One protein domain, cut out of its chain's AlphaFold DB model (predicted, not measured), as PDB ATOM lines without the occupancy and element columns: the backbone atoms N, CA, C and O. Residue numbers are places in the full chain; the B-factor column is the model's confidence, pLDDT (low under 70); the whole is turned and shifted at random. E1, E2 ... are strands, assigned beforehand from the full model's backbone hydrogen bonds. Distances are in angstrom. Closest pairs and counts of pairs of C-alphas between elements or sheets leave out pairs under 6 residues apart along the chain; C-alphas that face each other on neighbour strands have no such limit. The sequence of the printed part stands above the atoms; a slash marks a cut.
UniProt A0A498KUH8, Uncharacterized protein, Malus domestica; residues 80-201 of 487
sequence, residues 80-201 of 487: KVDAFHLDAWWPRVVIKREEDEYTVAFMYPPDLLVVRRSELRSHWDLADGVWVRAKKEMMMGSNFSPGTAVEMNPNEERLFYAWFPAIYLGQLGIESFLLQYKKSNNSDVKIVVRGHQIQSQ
ATOM      1  N   LYS A  80      16.633  19.278   8.594       90.62
ATOM      2  CA  LYS A  80      15.728  20.320   9.087       90.62
ATOM      3  C   LYS A  80      16.560  21.430   9.719       90.62
ATOM      4  O   LYS A  80      17.425  21.162  10.555       90.62
ATOM      5  N   VAL A  81      16.310  22.654   9.287       90.81
ATOM      6  CA  VAL A  81      17.024  23.873   9.681       90.81
ATOM      7  C   VAL A  81      16.007  24.970   9.935       90.81
ATOM      8  O   VAL A  81      14.958  24.956   9.298       90.81
ATOM      9  N   ASP A  82      16.305  25.931  10.804       90.75
ATOM     10  CA  ASP A  82      15.591  27.205  10.731       90.75
ATOM     11  C   ASP A  82      16.357  28.140   9.800       90.75
ATOM     12  O   ASP A  82      17.576  28.283   9.928       90.75
ATOM     13  N   ALA A  83      15.641  28.782   8.880       91.88
ATOM     14  CA  ALA A  83      16.170  29.814   8.001       91.88
ATOM     15  C   ALA A  83      15.680  31.192   8.445       91.88
ATOM     16  O   ALA A  83      14.483  31.380   8.675       91.88
ATOM     17  N   PHE A  84      16.598  32.150   8.555       89.31
ATOM     18  CA  PHE A  84      16.263  33.530   8.878       89.31
ATOM     19  C   PHE A  84      15.722  34.244   7.636       89.31
ATOM     20  O   PHE A  84      16.406  34.359   6.619       89.31
ATOM     21  N   HIS A  85      14.472  34.693   7.698       86.69
ATOM     22  CA  HIS A  85      13.771  35.333   6.590       86.69
ATOM     23  C   HIS A  85      12.647  36.228   7.124       86.69
ATOM     24  O   HIS A  85      11.902  35.815   8.008       86.69
ATOM     25  N   LEU A  86      12.499  37.440   6.576       85.44
ATOM     26  CA  LEU A  86      11.502  38.428   7.032       85.44
ATOM     27  C   LEU A  86      11.534  38.629   8.561       85.44
ATOM     28  O   LEU A  86      10.514  38.520   9.236       85.44
ATOM     29  N   ASP A  87      12.736  38.876   9.089       82.00
ATOM     30  CA  ASP A  87      13.011  39.194  10.499       82.00
ATOM     31  C   ASP A  87      12.662  38.089  11.522       82.00
ATOM     32  O   ASP A  87      12.737  38.319  12.734       82.00
ATOM     33  N   ALA A  88      12.355  36.878  11.040       85.75
ATOM     34  CA  ALA A  88      11.990  35.695  11.817       85.75
ATOM     35  C   ALA A  88      12.781  34.442  11.389       85.75
ATOM     36  O   ALA A  88      13.265  34.335  10.262       85.75
ATOM     37  N   TRP A  89      12.879  33.460  12.284       88.50
ATOM     38  CA  TRP A  89      13.398  32.122  12.001       88.50
ATOM     39  C   TRP A  89      12.249  31.191  11.605       88.50
ATOM     40  O   TRP A  89      11.252  31.094  12.321       88.50
ATOM     41  N   TRP A  90      12.388  30.491  10.479       88.81
ATOM     42  CA  TRP A  90      11.345  29.613   9.943       88.81
ATOM     43  C   TRP A  90      11.839  28.177   9.749       88.81
ATOM     44  O   TRP A  90      12.909  28.012   9.163       88.81
ATOM     45  N   PRO A  91      11.057  27.141  10.105       89.62
ATOM     46  CA  PRO A  91      11.444  25.743   9.925       89.62
ATOM     47  C   PRO A  91      11.435  25.340   8.446       89.62
ATOM     48  O   PRO A  91      10.415  25.440   7.766       89.62
ATOM     49  N   ARG A  92      12.564  24.870   7.916       91.69
ATOM     50  CA  ARG A  92      12.755  24.516   6.499       91.69
ATOM     51  C   ARG A  92      13.531  23.213   6.333       91.69
ATOM     52  O   ARG A  92      14.214  22.743   7.243       91.69
ATOM     53  N   VAL A  93      13.461  22.639   5.134       91.56
ATOM     54  CA  VAL A  93      14.255  21.461   4.742       91.56
ATOM     55  C   VAL A  93      15.305  21.872   3.716       91.56
ATOM     56  O   VAL A  93      14.979  22.504   2.712       91.56
ATOM     57  N   VAL A  94      16.569  21.503   3.935       92.06
ATOM     58  CA  VAL A  94      17.644  21.727   2.955       92.06
ATOM     59  C   VAL A  94      17.420  20.833   1.733       92.06
ATOM     60  O   VAL A  94      17.390  19.609   1.857       92.06
ATOM     61  N   ILE A  95      17.310  21.430   0.547       89.50
ATOM     62  CA  ILE A  95      17.187  20.718  -0.737       89.50
ATOM     63  C   ILE A  95      18.554  20.550  -1.395       89.50
ATOM     64  O   ILE A  95      18.900  19.470  -1.875       89.50
ATOM     65  N   LYS A  96      19.347  21.626  -1.415       89.50
ATOM     66  CA  LYS A  96      20.642  21.688  -2.097       89.50
ATOM     67  C   LYS A  96      21.592  22.612  -1.342       89.50
ATOM     68  O   LYS A  96      21.158  23.562  -0.696       89.50
ATOM     69  N   ARG A  97      22.888  22.340  -1.474       90.38
ATOM     70  CA  ARG A  97      23.984  23.201  -1.030       90.38
ATOM     71  C   ARG A  97      24.928  23.458  -2.205       90.38
ATOM     72  O   ARG A  97      25.299  22.508  -2.894       90.38
ATOM     73  N   GLU A  98      25.347  24.705  -2.376       88.62
ATOM     74  CA  GLU A  98      26.388  25.152  -3.302       88.62
ATOM     75  C   GLU A  98      27.378  26.031  -2.524       88.62
ATOM     76  O   GLU A  98      27.105  27.190  -2.244       88.62
ATOM     77  N   GLU A  99      28.518  25.459  -2.123       86.94
ATOM     78  CA  GLU A  99      29.540  26.123  -1.290       86.94
ATOM     79  C   GLU A  99      28.991  26.689   0.041       86.94
ATOM     80  O   GLU A  99      28.879  25.928   1.014       86.94
ATOM     81  N   ASP A 100      28.669  27.985   0.086       87.50
ATOM     82  CA  ASP A 100      28.069  28.708   1.223       87.50
ATOM     83  C   ASP A 100      26.570  29.018   1.029       87.50
ATOM     84  O   ASP A 100      25.871  29.346   1.988       87.50
ATOM     85  N   GLU A 101      26.048  28.873  -0.193       92.81
ATOM     86  CA  GLU A 101      24.628  29.042  -0.495       92.81
ATOM     87  C   GLU A 101      23.847  27.743  -0.259       92.81
ATOM     88  O   GLU A 101      24.257  26.631  -0.614       92.81
ATOM     89  N   TYR A 102      22.667  27.895   0.330       93.38
ATOM     90  CA  TYR A 102      21.751  26.818   0.659       93.38
ATOM     91  C   TYR A 102      20.385  27.099   0.050       93.38
ATOM     92  O   TYR A 102      19.754  28.109   0.349       93.38
ATOM     93  N   THR A 103      19.898  26.167  -0.767       93.19
ATOM     94  CA  THR A 103      18.492  26.139  -1.177       93.19
ATOM     95  C   THR A 103      17.696  25.389  -0.120       93.19
ATOM     96  O   THR A 103      17.878  24.177   0.053       93.19
ATOM     97  N   VAL A 104      16.801  26.096   0.561       93.62
ATOM     98  CA  VAL A 104      15.885  25.533   1.557       93.62
ATOM     99  C   VAL A 104      14.440  25.657   1.094       93.62
ATOM    100  O   VAL A 104      14.085  26.590   0.376       93.62
ATOM    101  N   ALA A 105      13.608  24.700   1.490       91.94
ATOM    102  CA  ALA A 105      12.220  24.609   1.071       91.94
ATOM    103  C   ALA A 105      11.239  24.857   2.216       91.94
ATOM    104  O   ALA A 105      11.438  24.396   3.344       91.94
ATOM    105  N   PHE A 106      10.165  25.561   1.878       86.75
ATOM    106  CA  PHE A 106       8.985  25.796   2.697       86.75
ATOM    107  C   PHE A 106       7.987  24.675   2.389       86.75
ATOM    108  O   PHE A 106       7.797  24.335   1.217       86.75
ATOM    109  N   MET A 107       7.346  24.101   3.411       78.50
ATOM    110  CA  MET A 107       6.244  23.158   3.188       78.50
ATOM    111  C   MET A 107       4.921  23.911   3.049       78.50
ATOM    112  O   MET A 107       4.154  23.612   2.130       78.50
ATOM    113  N   TYR A 108       4.683  24.925   3.892       78.56
ATOM    114  CA  TYR A 108       3.433  25.682   3.902       78.56
ATOM    115  C   TYR A 108       3.672  27.202   4.060       78.56
ATOM    116  O   TYR A 108       4.066  27.652   5.134       78.56
ATOM    117  N   PRO A 109       3.398  28.028   3.026       86.75
ATOM    118  CA  PRO A 109       3.090  27.646   1.645       86.75
ATOM    119  C   PRO A 109       4.310  27.015   0.936       86.75
ATOM    120  O   PRO A 109       5.440  27.344   1.292       86.75
ATOM    121  N   PRO A 110       4.117  26.156  -0.083       89.50
ATOM    122  CA  PRO A 110       5.219  25.561  -0.843       89.50
ATOM    123  C   PRO A 110       6.094  26.612  -1.540       89.50
ATOM    124  O   PRO A 110       5.633  27.295  -2.455       89.50
ATOM    125  N   ASP A 111       7.366  26.716  -1.154       90.69
ATOM    126  CA  ASP A 111       8.318  27.652  -1.765       90.69
ATOM    127  C   ASP A 111       9.787  27.204  -1.611       90.69
ATOM    128  O   ASP A 111      10.092  26.241  -0.906       90.69
ATOM    129  N   LEU A 112      10.701  27.906  -2.285       91.81
ATOM    130  CA  LEU A 112      12.152  27.769  -2.195       91.81
ATOM    131  C   LEU A 112      12.797  29.121  -1.893       91.81
ATOM    132  O   LEU A 112      12.456  30.125  -2.516       91.81
ATOM    133  N   LEU A 113      13.808  29.101  -1.032       91.69
ATOM    134  CA  LEU A 113      14.599  30.260  -0.640       91.69
ATOM    135  C   LEU A 113      16.093  29.934  -0.751       91.69
ATOM    136  O   LEU A 113      16.503  28.824  -0.399       91.69
ATOM    137  N   VAL A 114      16.899  30.889  -1.225       93.06
ATOM    138  CA  VAL A 114      18.367  30.817  -1.138       93.06
ATOM    139  C   VAL A 114      18.848  31.714  -0.014       93.06
ATOM    140  O   VAL A 114      18.570  32.912  -0.007       93.06
ATOM    141  N   VAL A 115      19.578  31.101   0.911       92.81
ATOM    142  CA  VAL A 115      20.161  31.726   2.102       92.81
ATOM    143  C   VAL A 115      21.618  31.300   2.256       92.81
ATOM    144  O   VAL A 115      22.029  30.257   1.739       92.81
ATOM    145  N   ARG A 116      22.408  32.088   2.981       92.81
ATOM    146  CA  ARG A 116      23.797  31.750   3.332       92.81
ATOM    147  C   ARG A 116      23.868  30.831   4.546       92.81
ATOM    148  O   ARG A 116      22.916  30.736   5.320       92.81
ATOM    149  N   ARG A 117      25.030  30.215   4.800       90.69
ATOM    150  CA  ARG A 117      25.238  29.414   6.022       90.69
ATOM    151  C   ARG A 117      24.968  30.206   7.304       90.69
ATOM    152  O   ARG A 117      24.474  29.618   8.262       90.69
ATOM    153  N   SER A 118      25.271  31.506   7.326       89.38
ATOM    154  CA  SER A 118      25.031  32.405   8.467       89.38
ATOM    155  C   SER A 118      23.551  32.680   8.752       89.38
ATOM    156  O   SER A 118      23.204  33.085   9.854       89.38
ATOM    157  N   GLU A 119      22.683  32.462   7.766       91.44
ATOM    158  CA  GLU A 119      21.231  32.660   7.844       91.44
ATOM    159  C   GLU A 119      20.505  31.334   8.164       91.44
ATOM    160  O   GLU A 119      19.280  31.258   8.092       91.44
ATOM    161  N   LEU A 120      21.256  30.285   8.538       91.19
ATOM    162  CA  LEU A 120      20.753  28.964   8.918       91.19
ATOM    163  C   LEU A 120      21.218  28.533  10.314       91.19
ATOM    164  O   LEU A 120      22.403  28.607  10.649       91.19
ATOM    165  N   ARG A 121      20.307  27.922  11.073       89.94
ATOM    166  CA  ARG A 121      20.603  27.172  12.306       89.94
ATOM    167  C   ARG A 121      19.958  25.785  12.274       89.94
ATOM    168  O   ARG A 121      19.067  25.532  11.467       89.94
ATOM    169  N   SER A 122      20.394  24.873  13.142       89.00
ATOM    170  CA  SER A 122      19.707  23.585  13.326       89.00
ATOM    171  C   SER A 122      18.264  23.816  13.776       89.00
ATOM    172  O   SER A 122      18.048  24.600  14.697       89.00
ATOM    173  N   HIS A 123      17.299  23.106  13.186       88.31
ATOM    174  CA  HIS A 123      15.932  23.105  13.708       88.31
ATOM    175  C   HIS A 123      15.857  22.257  14.985       88.31
ATOM    176  O   HIS A 123      16.405  21.147  15.048       88.31
ATOM    177  N   TRP A 124      15.150  22.769  15.988       86.06
ATOM    178  CA  TRP A 124      14.925  22.096  17.262       86.06
ATOM    179  C   TRP A 124      13.428  22.015  17.566       86.06
ATOM    180  O   TRP A 124      12.703  23.006  17.481       86.06
ATOM    181  N   ASP A 125      12.989  20.831  17.982       83.81
ATOM    182  CA  ASP A 125      11.650  20.581  18.501       83.81
ATOM    183  C   ASP A 125      11.661  20.806  20.022       83.81
ATOM    184  O   ASP A 125      12.525  20.273  20.725       83.81
ATOM    185  N   LEU A 126      10.704  21.568  20.560       83.44
ATOM    186  CA  LEU A 126      10.525  21.693  22.011       83.44
ATOM    187  C   LEU A 126       9.506  20.650  22.489       83.44
ATOM    188  O   LEU A 126       8.300  20.875  22.412       83.44
ATOM    189  N   ALA A 127       9.991  19.520  23.002       81.38
ATOM    190  CA  ALA A 127       9.158  18.448  23.543       81.38
ATOM    191  C   ALA A 127       9.260  18.426  25.076       81.38
ATOM    192  O   ALA A 127      10.358  18.350  25.622       81.38
ATOM    193  N   ASP A 128       8.125  18.525  25.775       81.38
ATOM    194  CA  ASP A 128       8.039  18.529  27.246       81.38
ATOM    195  C   ASP A 128       8.984  19.539  27.942       81.38
ATOM    196  O   ASP A 128       9.516  19.297  29.026       81.38
ATOM    197  N   GLY A 129       9.209  20.697  27.306       79.31
ATOM    198  CA  GLY A 129      10.117  21.744  27.795       79.31
ATOM    199  C   GLY A 129      11.610  21.458  27.577       79.31
ATOM    200  O   GLY A 129      12.449  22.221  28.053       79.31
ATOM    201  N   VAL A 130      11.951  20.390  26.852       83.12
ATOM    202  CA  VAL A 130      13.321  19.999  26.502       83.12
ATOM    203  C   VAL A 130      13.539  20.150  24.998       83.12
ATOM    204  O   VAL A 130      12.708  19.753  24.183       83.12
ATOM    205  N   TRP A 131      14.690  20.704  24.623       85.94
ATOM    206  CA  TRP A 131      15.103  20.792  23.227       85.94
ATOM    207  C   TRP A 131      15.551  19.432  22.686       85.94
ATOM    208  O   TRP A 131      16.532  18.849  23.150       85.94
ATOM    209  N   VAL A 132      14.842  18.949  21.670       84.94
ATOM    210  CA  VAL A 132      15.141  17.725  20.927       84.94
ATOM    211  C   VAL A 132      15.579  18.114  19.521       84.94
ATOM    212  O   VAL A 132      14.918  18.905  18.852       84.94
ATOM    213  N   ARG A 133      16.715  17.586  19.050       79.88
ATOM    214  CA  ARG A 133      17.163  17.868  17.681       79.88
ATOM    215  C   ARG A 133      16.183  17.237  16.698       79.88
ATOM    216  O   ARG A 133      15.971  16.021  16.745       79.88
ATOM    217  N   ALA A 134      15.669  18.046  15.778       80.25
ATOM    218  CA  ALA A 134      14.762  17.574  14.751       80.25
ATOM    219  C   ALA A 134      15.421  16.480  13.897       80.25
ATOM    220  O   ALA A 134      16.592  16.566  13.506       80.25
ATOM    221  N   LYS A 135      14.673  15.412  13.609       79.38
ATOM    222  CA  LYS A 135      15.184  14.304  12.788       79.38
ATOM    223  C   LYS A 135      15.403  14.783  11.351       79.38
ATOM    224  O   LYS A 135      14.572  15.501  10.796       79.38
ATOM    225  N   LYS A 136      16.514  14.349  10.742       81.62
ATOM    226  CA  LYS A 136      16.774  14.528   9.305       81.62
ATOM    227  C   LYS A 136      15.606  13.914   8.525       81.62
ATOM    228  O   LYS A 136      15.252  12.766   8.792       81.62
ATOM    229  N   GLU A 137      15.035  14.658   7.581       79.06
ATOM    230  CA  GLU A 137      14.036  14.113   6.667       79.06
ATOM    231  C   GLU A 137      14.654  12.981   5.848       79.06
ATOM    232  O   GLU A 137      15.743  13.116   5.275       79.06
ATOM    233  N   MET A 138      13.967  11.840   5.824       76.19
ATOM    234  CA  MET A 138      14.470  10.649   5.155       76.19
ATOM    235  C   MET A 138      14.206  10.756   3.656       76.19
ATOM    236  O   MET A 138      13.131  10.426   3.160       76.19
ATOM    237  N   MET A 139      15.225  11.209   2.931       73.12
ATOM    238  CA  MET A 139      15.228  11.213   1.473       73.12
ATOM    239  C   MET A 139      15.562   9.806   0.978       73.12
ATOM    240  O   MET A 139      16.701   9.360   1.102       73.12
ATOM    241  N   MET A 140      14.582   9.106   0.400       67.25
ATOM    242  CA  MET A 140      14.794   7.787  -0.230       67.25
ATOM    243  C   MET A 140      15.678   7.858  -1.490       67.25
ATOM    244  O   MET A 140      16.103   6.825  -1.999       67.25
ATOM    245  N   GLY A 141      15.956   9.071  -1.977       64.94
ATOM    246  CA  GLY A 141      16.540   9.315  -3.286       64.94
ATOM    247  C   GLY A 141      15.429   9.338  -4.326       64.94
ATOM    248  O   GLY A 141      14.851   8.308  -4.657       64.94
ATOM    249  N   SER A 142      15.113  10.525  -4.841       68.69
ATOM    250  CA  SER A 142      14.250  10.622  -6.011       68.69
ATOM    251  C   SER A 142      15.021  10.213  -7.262       68.69
ATOM    252  O   SER A 142      16.203  10.522  -7.414       68.69
ATOM    253  N   ASN A 143      14.313   9.585  -8.195       75.00
ATOM    254  CA  ASN A 143      14.778   9.399  -9.565       75.00
ATOM    255  C   ASN A 143      14.950  10.746 -10.304       75.00
ATOM    256  O   ASN A 143      15.673  10.822 -11.295       75.00
ATOM    257  N   PHE A 144      14.319  11.821  -9.825       82.75
ATOM    258  CA  PHE A 144      14.384  13.148 -10.432       82.75
ATOM    259  C   PHE A 144      15.485  14.018  -9.810       82.75
ATOM    260  O   PHE A 144      15.704  14.012  -8.599       82.75
ATOM    261  N   SER A 145      16.156  14.818 -10.643       84.94
ATOM    262  CA  SER A 145      17.089  15.859 -10.195       84.94
ATOM    263  C   SER A 145      16.421  17.238 -10.239       84.94
ATOM    264  O   SER A 145      15.591  17.461 -11.122       84.94
ATOM    265  N   PRO A 146      16.761  18.196  -9.357       86.31
ATOM    266  CA  PRO A 146      16.249  19.565  -9.456       86.31
ATOM    267  C   PRO A 146      16.445  20.157 -10.863       86.31
ATOM    268  O   PRO A 146      17.547  20.115 -11.412       86.31
ATOM    269  N   GLY A 147      15.368  20.671 -11.459       87.75
ATOM    270  CA  GLY A 147      15.318  21.128 -12.850       87.75
ATOM    271  C   GLY A 147      14.922  20.062 -13.887       87.75
ATOM    272  O   GLY A 147      14.901  20.374 -15.079       87.75
ATOM    273  N   THR A 148      14.614  18.822 -13.485       90.06
ATOM    274  CA  THR A 148      14.063  17.785 -14.378       90.06
ATOM    275  C   THR A 148      12.606  18.102 -14.737       90.06
ATOM    276  O   THR A 148      11.799  18.396 -13.857       90.06
ATOM    277  N   ALA A 149      12.258  18.012 -16.023       91.94
ATOM    278  CA  ALA A 149      10.870  18.086 -16.473       91.94
ATOM    279  C   ALA A 149      10.126  16.785 -16.132       91.94
ATOM    280  O   ALA A 149      10.613  15.688 -16.414       91.94
ATOM    281  N   VAL A 150       8.953  16.924 -15.528       92.00
ATOM    282  CA  VAL A 150       8.088  15.841 -15.040       92.00
ATOM    283  C   VAL A 150       6.635  16.159 -15.389       92.00
ATOM    284  O   VAL A 150       6.319  17.272 -15.817       92.00
ATOM    285  N   GLU A 151       5.734  15.203 -15.192       93.06
ATOM    286  CA  GLU A 151       4.294  15.466 -15.203       93.06
ATOM    287  C   GLU A 151       3.709  15.178 -13.827       93.06
ATOM    288  O   GLU A 151       4.186  14.294 -13.112       93.06
ATOM    289  N   MET A 152       2.694  15.946 -13.433       92.94
ATOM    290  CA  MET A 152       2.068  15.804 -12.123       92.94
ATOM    291  C   MET A 152       0.553  15.975 -12.159       92.94
ATOM    292  O   MET A 152       0.024  16.667 -13.027       92.94
ATOM    293  N   ASN A 153      -0.149  15.370 -11.205       90.81
ATOM    294  CA  ASN A 153      -1.582  15.569 -11.030       90.81
ATOM    295  C   ASN A 153      -1.857  16.374  -9.742       90.81
ATOM    296  O   ASN A 153      -1.659  15.851  -8.642       90.81
ATOM    297  N   PRO A 154      -2.346  17.627  -9.838       84.06
ATOM    298  CA  PRO A 154      -2.596  18.478  -8.675       84.06
ATOM    299  C   PRO A 154      -3.842  18.070  -7.869       84.06
ATOM    300  O   PRO A 154      -4.163  18.731  -6.885       84.06
ATOM    301  N   ASN A 155      -4.576  17.030  -8.283       80.69
ATOM    302  CA  ASN A 155      -5.796  16.563  -7.635       80.69
ATOM    303  C   ASN A 155      -5.620  15.128  -7.106       80.69
ATOM    304  O   ASN A 155      -5.588  14.176  -7.884       80.69
ATOM    305  N   GLU A 156      -5.566  14.983  -5.778       71.38
ATOM    306  CA  GLU A 156      -5.403  13.692  -5.086       71.38
ATOM    307  C   GLU A 156      -6.547  12.693  -5.368       71.38
ATOM    308  O   GLU A 156      -6.327  11.485  -5.364       71.38
ATOM    309  N   GLU A 157      -7.761  13.165  -5.671       70.75
ATOM    310  CA  GLU A 157      -8.940  12.318  -5.923       70.75
ATOM    311  C   GLU A 157      -9.100  11.909  -7.399       70.75
ATOM    312  O   GLU A 157      -9.833  10.972  -7.719       70.75
ATOM    313  N   ARG A 158      -8.464  12.634  -8.332       70.75
ATOM    314  CA  ARG A 158      -8.694  12.511  -9.788       70.75
ATOM    315  C   ARG A 158      -7.424  12.173 -10.569       70.75
ATOM    316  O   ARG A 158      -7.231  12.651 -11.690       70.75
ATOM    317  N   LEU A 159      -6.608  11.295  -9.987       62.75
ATOM    318  CA  LEU A 159      -5.289  10.871 -10.476       62.75
ATOM    319  C   LEU A 159      -5.263  10.447 -11.960       62.75
ATOM    320  O   LEU A 159      -4.311  10.753 -12.671       62.75
ATOM    321  N   PHE A 160      -6.329   9.813 -12.452       67.81
ATOM    322  CA  PHE A 160      -6.363   9.138 -13.760       67.81
ATOM    323  C   PHE A 160      -6.868   9.985 -14.942       67.81
ATOM    324  O   PHE A 160      -7.135   9.436 -16.008       67.81
ATOM    325  N   TYR A 161      -7.075  11.295 -14.766       82.94
ATOM    326  CA  TYR A 161      -7.761  12.119 -15.776       82.94
ATOM    327  C   TYR A 161      -6.926  13.225 -16.421       82.94
ATOM    328  O   TYR A 161      -7.249  13.611 -17.547       82.94
ATOM    329  N   ALA A 162      -5.912  13.756 -15.732       90.00
ATOM    330  CA  ALA A 162      -5.123  14.882 -16.221       90.00
ATOM    331  C   ALA A 162      -3.690  14.881 -15.672       90.00
ATOM    332  O   ALA A 162      -3.488  14.698 -14.473       90.00
ATOM    333  N   TRP A 163      -2.714  15.170 -16.530       92.81
ATOM    334  CA  TRP A 163      -1.298  15.277 -16.176       92.81
ATOM    335  C   TRP A 163      -0.728  16.625 -16.626       92.81
ATOM    336  O   TRP A 163      -0.721  16.963 -17.806       92.81
ATOM    337  N   PHE A 164      -0.263  17.430 -15.676       92.88
ATOM    338  CA  PHE A 164       0.219  18.789 -15.900       92.88
ATOM    339  C   PHE A 164       1.749  18.806 -16.009       92.88
ATOM    340  O   PHE A 164       2.419  18.312 -15.097       92.88
ATOM    341  N   PRO A 165       2.330  19.386 -17.077       93.88
ATOM    342  CA  PRO A 165       3.769  19.578 -17.186       93.88
ATOM    343  C   PRO A 165       4.304  20.437 -16.036       93.88
ATOM    344  O   PRO A 165       3.826  21.546 -15.786       93.88
ATOM    345  N   ALA A 166       5.331  19.934 -15.359       94.62
ATOM    346  CA  ALA A 166       5.949  20.566 -14.205       94.62
ATOM    347  C   ALA A 166       7.480  20.421 -14.240       94.62
ATOM    348  O   ALA A 166       8.047  19.638 -15.003       94.62
ATOM    349  N   ILE A 167       8.156  21.197 -13.400       93.75
ATOM    350  CA  ILE A 167       9.587  21.112 -13.126       93.75
ATOM    351  C   ILE A 167       9.762  20.601 -11.700       93.75
ATOM    352  O   ILE A 167       9.184  21.142 -10.755       93.75
ATOM    353  N   TYR A 168      10.574  19.562 -11.544       93.12
ATOM    354  CA  TYR A 168      10.944  19.023 -10.246       93.12
ATOM    355  C   TYR A 168      11.910  19.962  -9.518       93.12
ATOM    356  O   TYR A 168      12.953  20.321 -10.065       93.12
ATOM    357  N   LEU A 169      11.578  20.349  -8.284       91.62
ATOM    358  CA  LEU A 169      12.397  21.245  -7.463       91.62
ATOM    359  C   LEU A 169      13.167  20.502  -6.362       91.62
ATOM    360  O   LEU A 169      14.320  20.843  -6.102       91.62
ATOM    361  N   GLY A 170      12.575  19.481  -5.736       89.50
ATOM    362  CA  GLY A 170      13.249  18.696  -4.697       89.50
ATOM    363  C   GLY A 170      12.357  17.676  -3.986       89.50
ATOM    364  O   GLY A 170      11.146  17.630  -4.193       89.50
ATOM    365  N   GLN A 171      12.968  16.855  -3.129       89.38
ATOM    366  CA  GLN A 171      12.283  15.898  -2.254       89.38
ATOM    367  C   GLN A 171      12.127  16.495  -0.846       89.38
ATOM    368  O   GLN A 171      13.028  17.174  -0.356       89.38
ATOM    369  N   LEU A 172      10.986  16.238  -0.205       86.69
ATOM    370  CA  LEU A 172      10.574  16.767   1.100       86.69
ATOM    371  C   LEU A 172      10.193  15.629   2.062       86.69
ATOM    372  O   LEU A 172       9.094  15.596   2.609       86.69
ATOM    373  N   GLY A 173      11.100  14.669   2.233       82.00
ATOM    374  CA  GLY A 173      10.861  13.439   2.992       82.00
ATOM    375  C   GLY A 173      10.528  12.250   2.087       82.00
ATOM    376  O   GLY A 173      10.826  12.257   0.894       82.00
ATOM    377  N   ILE A 174       9.936  11.200   2.653       80.88
ATOM    378  CA  ILE A 174       9.869   9.874   2.008       80.88
ATOM    379  C   ILE A 174       9.069   9.906   0.694       80.88
ATOM    380  O   ILE A 174       9.591   9.475  -0.335       80.88
ATOM    381  N   GLU A 175       7.847  10.450   0.709       83.62
ATOM    382  CA  GLU A 175       6.916  10.413  -0.436       83.62
ATOM    383  C   GLU A 175       6.514  11.790  -0.986       83.62
ATOM    384  O   GLU A 175       5.731  11.851  -1.932       83.62
ATOM    385  N   SER A 176       7.022  12.882  -0.410       89.25
ATOM    386  CA  SER A 176       6.623  14.251  -0.759       89.25
ATOM    387  C   SER A 176       7.642  14.911  -1.685       89.25
ATOM    388  O   SER A 176       8.849  14.871  -1.431       89.25
ATOM    389  N   PHE A 177       7.165  15.576  -2.735       91.19
ATOM    390  CA  PHE A 177       8.000  16.201  -3.761       91.19
ATOM    391  C   PHE A 177       7.533  17.625  -4.049       91.19
ATOM    392  O   PHE A 177       6.353  17.853  -4.309       91.19
ATOM    393  N   LEU A 178       8.462  18.581  -4.017       93.31
ATOM    394  CA  LEU A 178       8.206  19.969  -4.384       93.31
ATOM    395  C   LEU A 178       8.356  20.131  -5.898       93.31
ATOM    396  O   LEU A 178       9.401  19.803  -6.467       93.31
ATOM    397  N   LEU A 179       7.321  20.671  -6.531       94.25
ATOM    398  CA  LEU A 179       7.230  20.913  -7.967       94.25
ATOM    399  C   LEU A 179       6.875  22.373  -8.252       94.25
ATOM    400  O   LEU A 179       6.220  23.027  -7.443       94.25
ATOM    401  N   GLN A 180       7.243  22.852  -9.437       94.12
ATOM    402  CA  GLN A 180       6.743  24.095 -10.023       94.12
ATOM    403  C   GLN A 180       6.010  23.786 -11.326       94.12
ATOM    404  O   GLN A 180       6.547  23.103 -12.194       94.12
ATOM    405  N   TYR A 181       4.796  24.300 -11.487       92.44
ATOM    406  CA  TYR A 181       3.991  24.121 -12.694       92.44
ATOM    407  C   TYR A 181       3.341  25.436 -13.114       92.44
ATOM    408  O   TYR A 181       3.276  26.390 -12.334       92.44
ATOM    409  N   LYS A 182       2.831  25.486 -14.345       89.19
ATOM    410  CA  LYS A 182       2.071  26.637 -14.834       89.19
ATOM    411  C   LYS A 182       0.576  26.396 -14.725       89.19
ATOM    412  O   LYS A 182       0.054  25.414 -15.245       89.19
ATOM    413  N   LYS A 183      -0.122  27.333 -14.087       86.25
ATOM    414  CA  LYS A 183      -1.589  27.379 -14.071       86.25
ATOM    415  C   LYS A 183      -2.116  28.010 -15.375       86.25
ATOM    416  O   LYS A 183      -1.357  28.622 -16.123       86.25
ATOM    417  N   SER A 184      -3.413  27.878 -15.661       82.88
ATOM    418  CA  SER A 184      -4.061  28.352 -16.904       82.88
ATOM    419  C   SER A 184      -3.910  29.855 -17.194       82.88
ATOM    420  O   SER A 184      -3.940  30.273 -18.346       82.88
ATOM    421  N   ASN A 185      -3.672  30.675 -16.171       86.19
ATOM    422  CA  ASN A 185      -3.307  32.095 -16.276       86.19
ATOM    423  C   ASN A 185      -1.808  32.335 -16.591       86.19
ATOM    424  O   ASN A 185      -1.343  33.468 -16.475       86.19
ATOM    425  N   ASN A 186      -1.047  31.288 -16.937       82.75
ATOM    426  CA  ASN A 186       0.403  31.290 -17.176       82.75
ATOM    427  C   ASN A 186       1.256  31.750 -15.969       82.75
ATOM    428  O   ASN A 186       2.429  32.076 -16.144       82.75
ATOM    429  N   SER A 187       0.706  31.763 -14.744       86.88
ATOM    430  CA  SER A 187       1.510  31.988 -13.537       86.88
ATOM    431  C   SER A 187       2.173  30.695 -13.077       86.88
ATOM    432  O   SER A 187       1.497  29.669 -12.946       86.88
ATOM    433  N   ASP A 188       3.462  30.773 -12.768       89.12
ATOM    434  CA  ASP A 188       4.186  29.736 -12.045       89.12
ATOM    435  C   ASP A 188       3.634  29.577 -10.620       89.12
ATOM    436  O   ASP A 188       3.465  30.551  -9.885       89.12
ATOM    437  N   VAL A 189       3.335  28.336 -10.244       90.75
ATOM    438  CA  VAL A 189       2.830  27.942  -8.926       90.75
ATOM    439  C   VAL A 189       3.684  26.788  -8.418       90.75
ATOM    440  O   VAL A 189       3.950  25.835  -9.154       90.75
ATOM    441  N   LYS A 190       4.113  26.869  -7.158       92.88
ATOM    442  CA  LYS A 190       4.814  25.785  -6.464       92.88
ATOM    443  C   LYS A 190       3.812  24.948  -5.671       92.88
ATOM    444  O   LYS A 190       2.839  25.478  -5.139       92.88
ATOM    445  N   ILE A 191       4.024  23.638  -5.630       92.44
ATOM    446  CA  ILE A 191       3.128  22.672  -4.985       92.44
ATOM    447  C   ILE A 191       3.935  21.494  -4.435       92.44
ATOM    448  O   ILE A 191       4.896  21.055  -5.066       92.44
ATOM    449  N   VAL A 192       3.545  20.983  -3.267       92.06
ATOM    450  CA  VAL A 192       4.027  19.691  -2.759       92.06
ATOM    451  C   VAL A 192       3.018  18.619  -3.158       92.06
ATOM    452  O   VAL A 192       1.829  18.776  -2.892       92.06
ATOM    453  N   VAL A 193       3.486  17.548  -3.797       91.25
ATOM    454  CA  VAL A 193       2.662  16.403  -4.218       91.25
ATOM    455  C   VAL A 193       3.244  15.091  -3.698       91.25
ATOM    456  O   VAL A 193       4.432  15.021  -3.371       91.25
ATOM    457  N   ARG A 194       2.424  14.038  -3.636       89.75
ATOM    458  CA  ARG A 194       2.856  12.686  -3.250       89.75
ATOM    459  C   ARG A 194       3.423  11.895  -4.431       89.75
ATOM    460  O   ARG A 194       3.166  12.212  -5.589       89.75
ATOM    461  N   GLY A 195       4.135  10.804  -4.149       86.88
ATOM    462  CA  GLY A 195       4.777   9.958  -5.167       86.88
ATOM    463  C   GLY A 195       3.863   9.392  -6.263       86.88
ATOM    464  O   GLY A 195       4.322   9.197  -7.380       86.88
ATOM    465  N   HIS A 196       2.572   9.178  -5.992       86.00
ATOM    466  CA  HIS A 196       1.599   8.717  -6.997       86.00
ATOM    467  C   HIS A 196       1.002   9.854  -7.853       86.00
ATOM    468  O   HIS A 196       0.258   9.594  -8.794       86.00
ATOM    469  N   GLN A 197       1.305  11.113  -7.527       90.69
ATOM    470  CA  GLN A 197       0.895  12.308  -8.271       90.69
ATOM    471  C   GLN A 197       2.008  12.837  -9.184       90.69
ATOM    472  O   GLN A 197       1.858  13.926  -9.727       90.69
ATOM    473  N   ILE A 198       3.129  12.126  -9.335       89.12
ATOM    474  CA  ILE A 198       4.290  12.545 -10.130       89.12
ATOM    475  C   ILE A 198       4.796  11.385 -10.994       89.12
ATOM    476  O   ILE A 198       4.945  10.261 -10.522       89.12
ATOM    477  N   GLN A 199       5.099  11.672 -12.257       88.81
ATOM    478  CA  GLN A 199       5.681  10.729 -13.214       88.81
ATOM    479  C   GLN A 199       6.728  11.428 -14.097       88.81
ATOM    480  O   GLN A 199       6.816  12.660 -14.126       88.81
ATOM    481  N   SER A 200       7.553  10.658 -14.815       88.25
ATOM    482  CA  SER A 200       8.423  11.225 -15.857       88.25
ATOM    483  C   SER A 200       7.583  11.794 -17.016       88.25
ATOM    484  O   SER A 200       6.358  11.698 -17.013       88.25
ATOM    485  N   GLN A 201       8.199  12.431 -18.014       86.19
ATOM    486  CA  GLN A 201       7.466  12.713 -19.253       86.19
ATOM    487  C   GLN A 201       7.358  11.418 -20.078       86.19
ATOM    488  O   GLN A 201       8.365  10.707 -20.182       86.19
TER     489      GLN A 201
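This is residues 80 to 201 of the 487 residues of an uncharacterized protein of Malus domestica (UniProt A0A498KUH8). Two small lobes of twisted strands stand end to end along the long axis: E1 to E5 form one rolled-up sheet and E8 to E11 another, with the short hairpin of E6 and E7 at the far end of the first lobe. In the second lobe residues 198 to 199 pair with E8 and help to roll it up, and the stretch 134 to 148 runs from the E6 and E7 end across to that lobe. The printed part has 122 residues, no named helix and eleven named strands in order E1 to E11; the class is all strand. The sheets, each antiparallel, run E4 E3 E2 E1 E5, E8 E9 E10 E11, and E6 E7. The whole is compact, with a radius of gyration of the C-alphas of 15.7 A, and its outline is elongated, spanning 48 by 29 by 26 A.

E1, residues 80 to 85, and E2, residues 88 to 98, form a hairpin, with N 83 and O 90 within hydrogen-bond range at 2.9 A. E2 bends by 87 degrees at residue 95, and its pairing is staggered: residues 88 to 93 pair with E1, residues 93 to 98 with E3, residues 101 to 106, where N 103 and O 96 are 2.9 A apart. E3 and E4, residues 111 to 116, are a hairpin too, with N 104 and O 113 at 2.9 A. E1 to E4 are a meander, each strand the antiparallel neighbour of the one before. E5, residues 120 to 122, is an edge strand antiparallel to E1, with N 82 and O 121 at 2.9 A. This is a folded sheet, bent back on itself into two leaves: E4 and E3 face E1 and E5, with E2 as the hinge. E5 runs on into E6, residues 124 to 127, at 38 degrees; E6 and E7, residues 130 to 133, form a hairpin, with N 132 and O 125 at 2.8 A. A second meander is E8, residues 149 to 152, E9, residues 162 to 171, E10, residues 176 to 182, and E11, residues 188 to 194. In it N 150 and O 166 of E8 and E9, and N 179 and O 191 of E10 and E11, are 2.9 A apart, and N 167 and O 180 of E9 and E10 2.8 A. E9 bends by 77 degrees at residue 167. The two larger sheets make a sandwich, two sheets face to face, with the strands of the one at 78 degrees to those of the other. The closest C-alphas of E2 and E9 are those of Ile 95 and Gly 170, 5.9 A apart; those of E4 and E11 are Asp 111 and Lys 190, 6.2 A apart.

E1 begins at C-alpha 80, (15.728, 20.320, 9.087), and is 15.3 A long. E2 is the longest strand by residues, 23.4 A from first to last C-alpha; E3 measures 16.3 A, E4 16.8 A and E5 7.0 A. E6 is 9.3 A long and E7 9.9 A, beginning at C-alpha 130, (13.321, 19.999, 26.502). E8 is 10.1 A, E9 22.3 A, E10 19.3 A and E11 19.2 A long, ending at C-alpha 194, (2.856, 12.686, -3.250).

The two C-alphas farthest apart are those of Gly 129 and Tyr 161, at 48.1 A. The printed part has no cut. The link from E7 to E8, with 15 residues, is long. The mean pLDDT of the printed part is 86.7, and residues 140 to 142 and 159 to 160 are under 70.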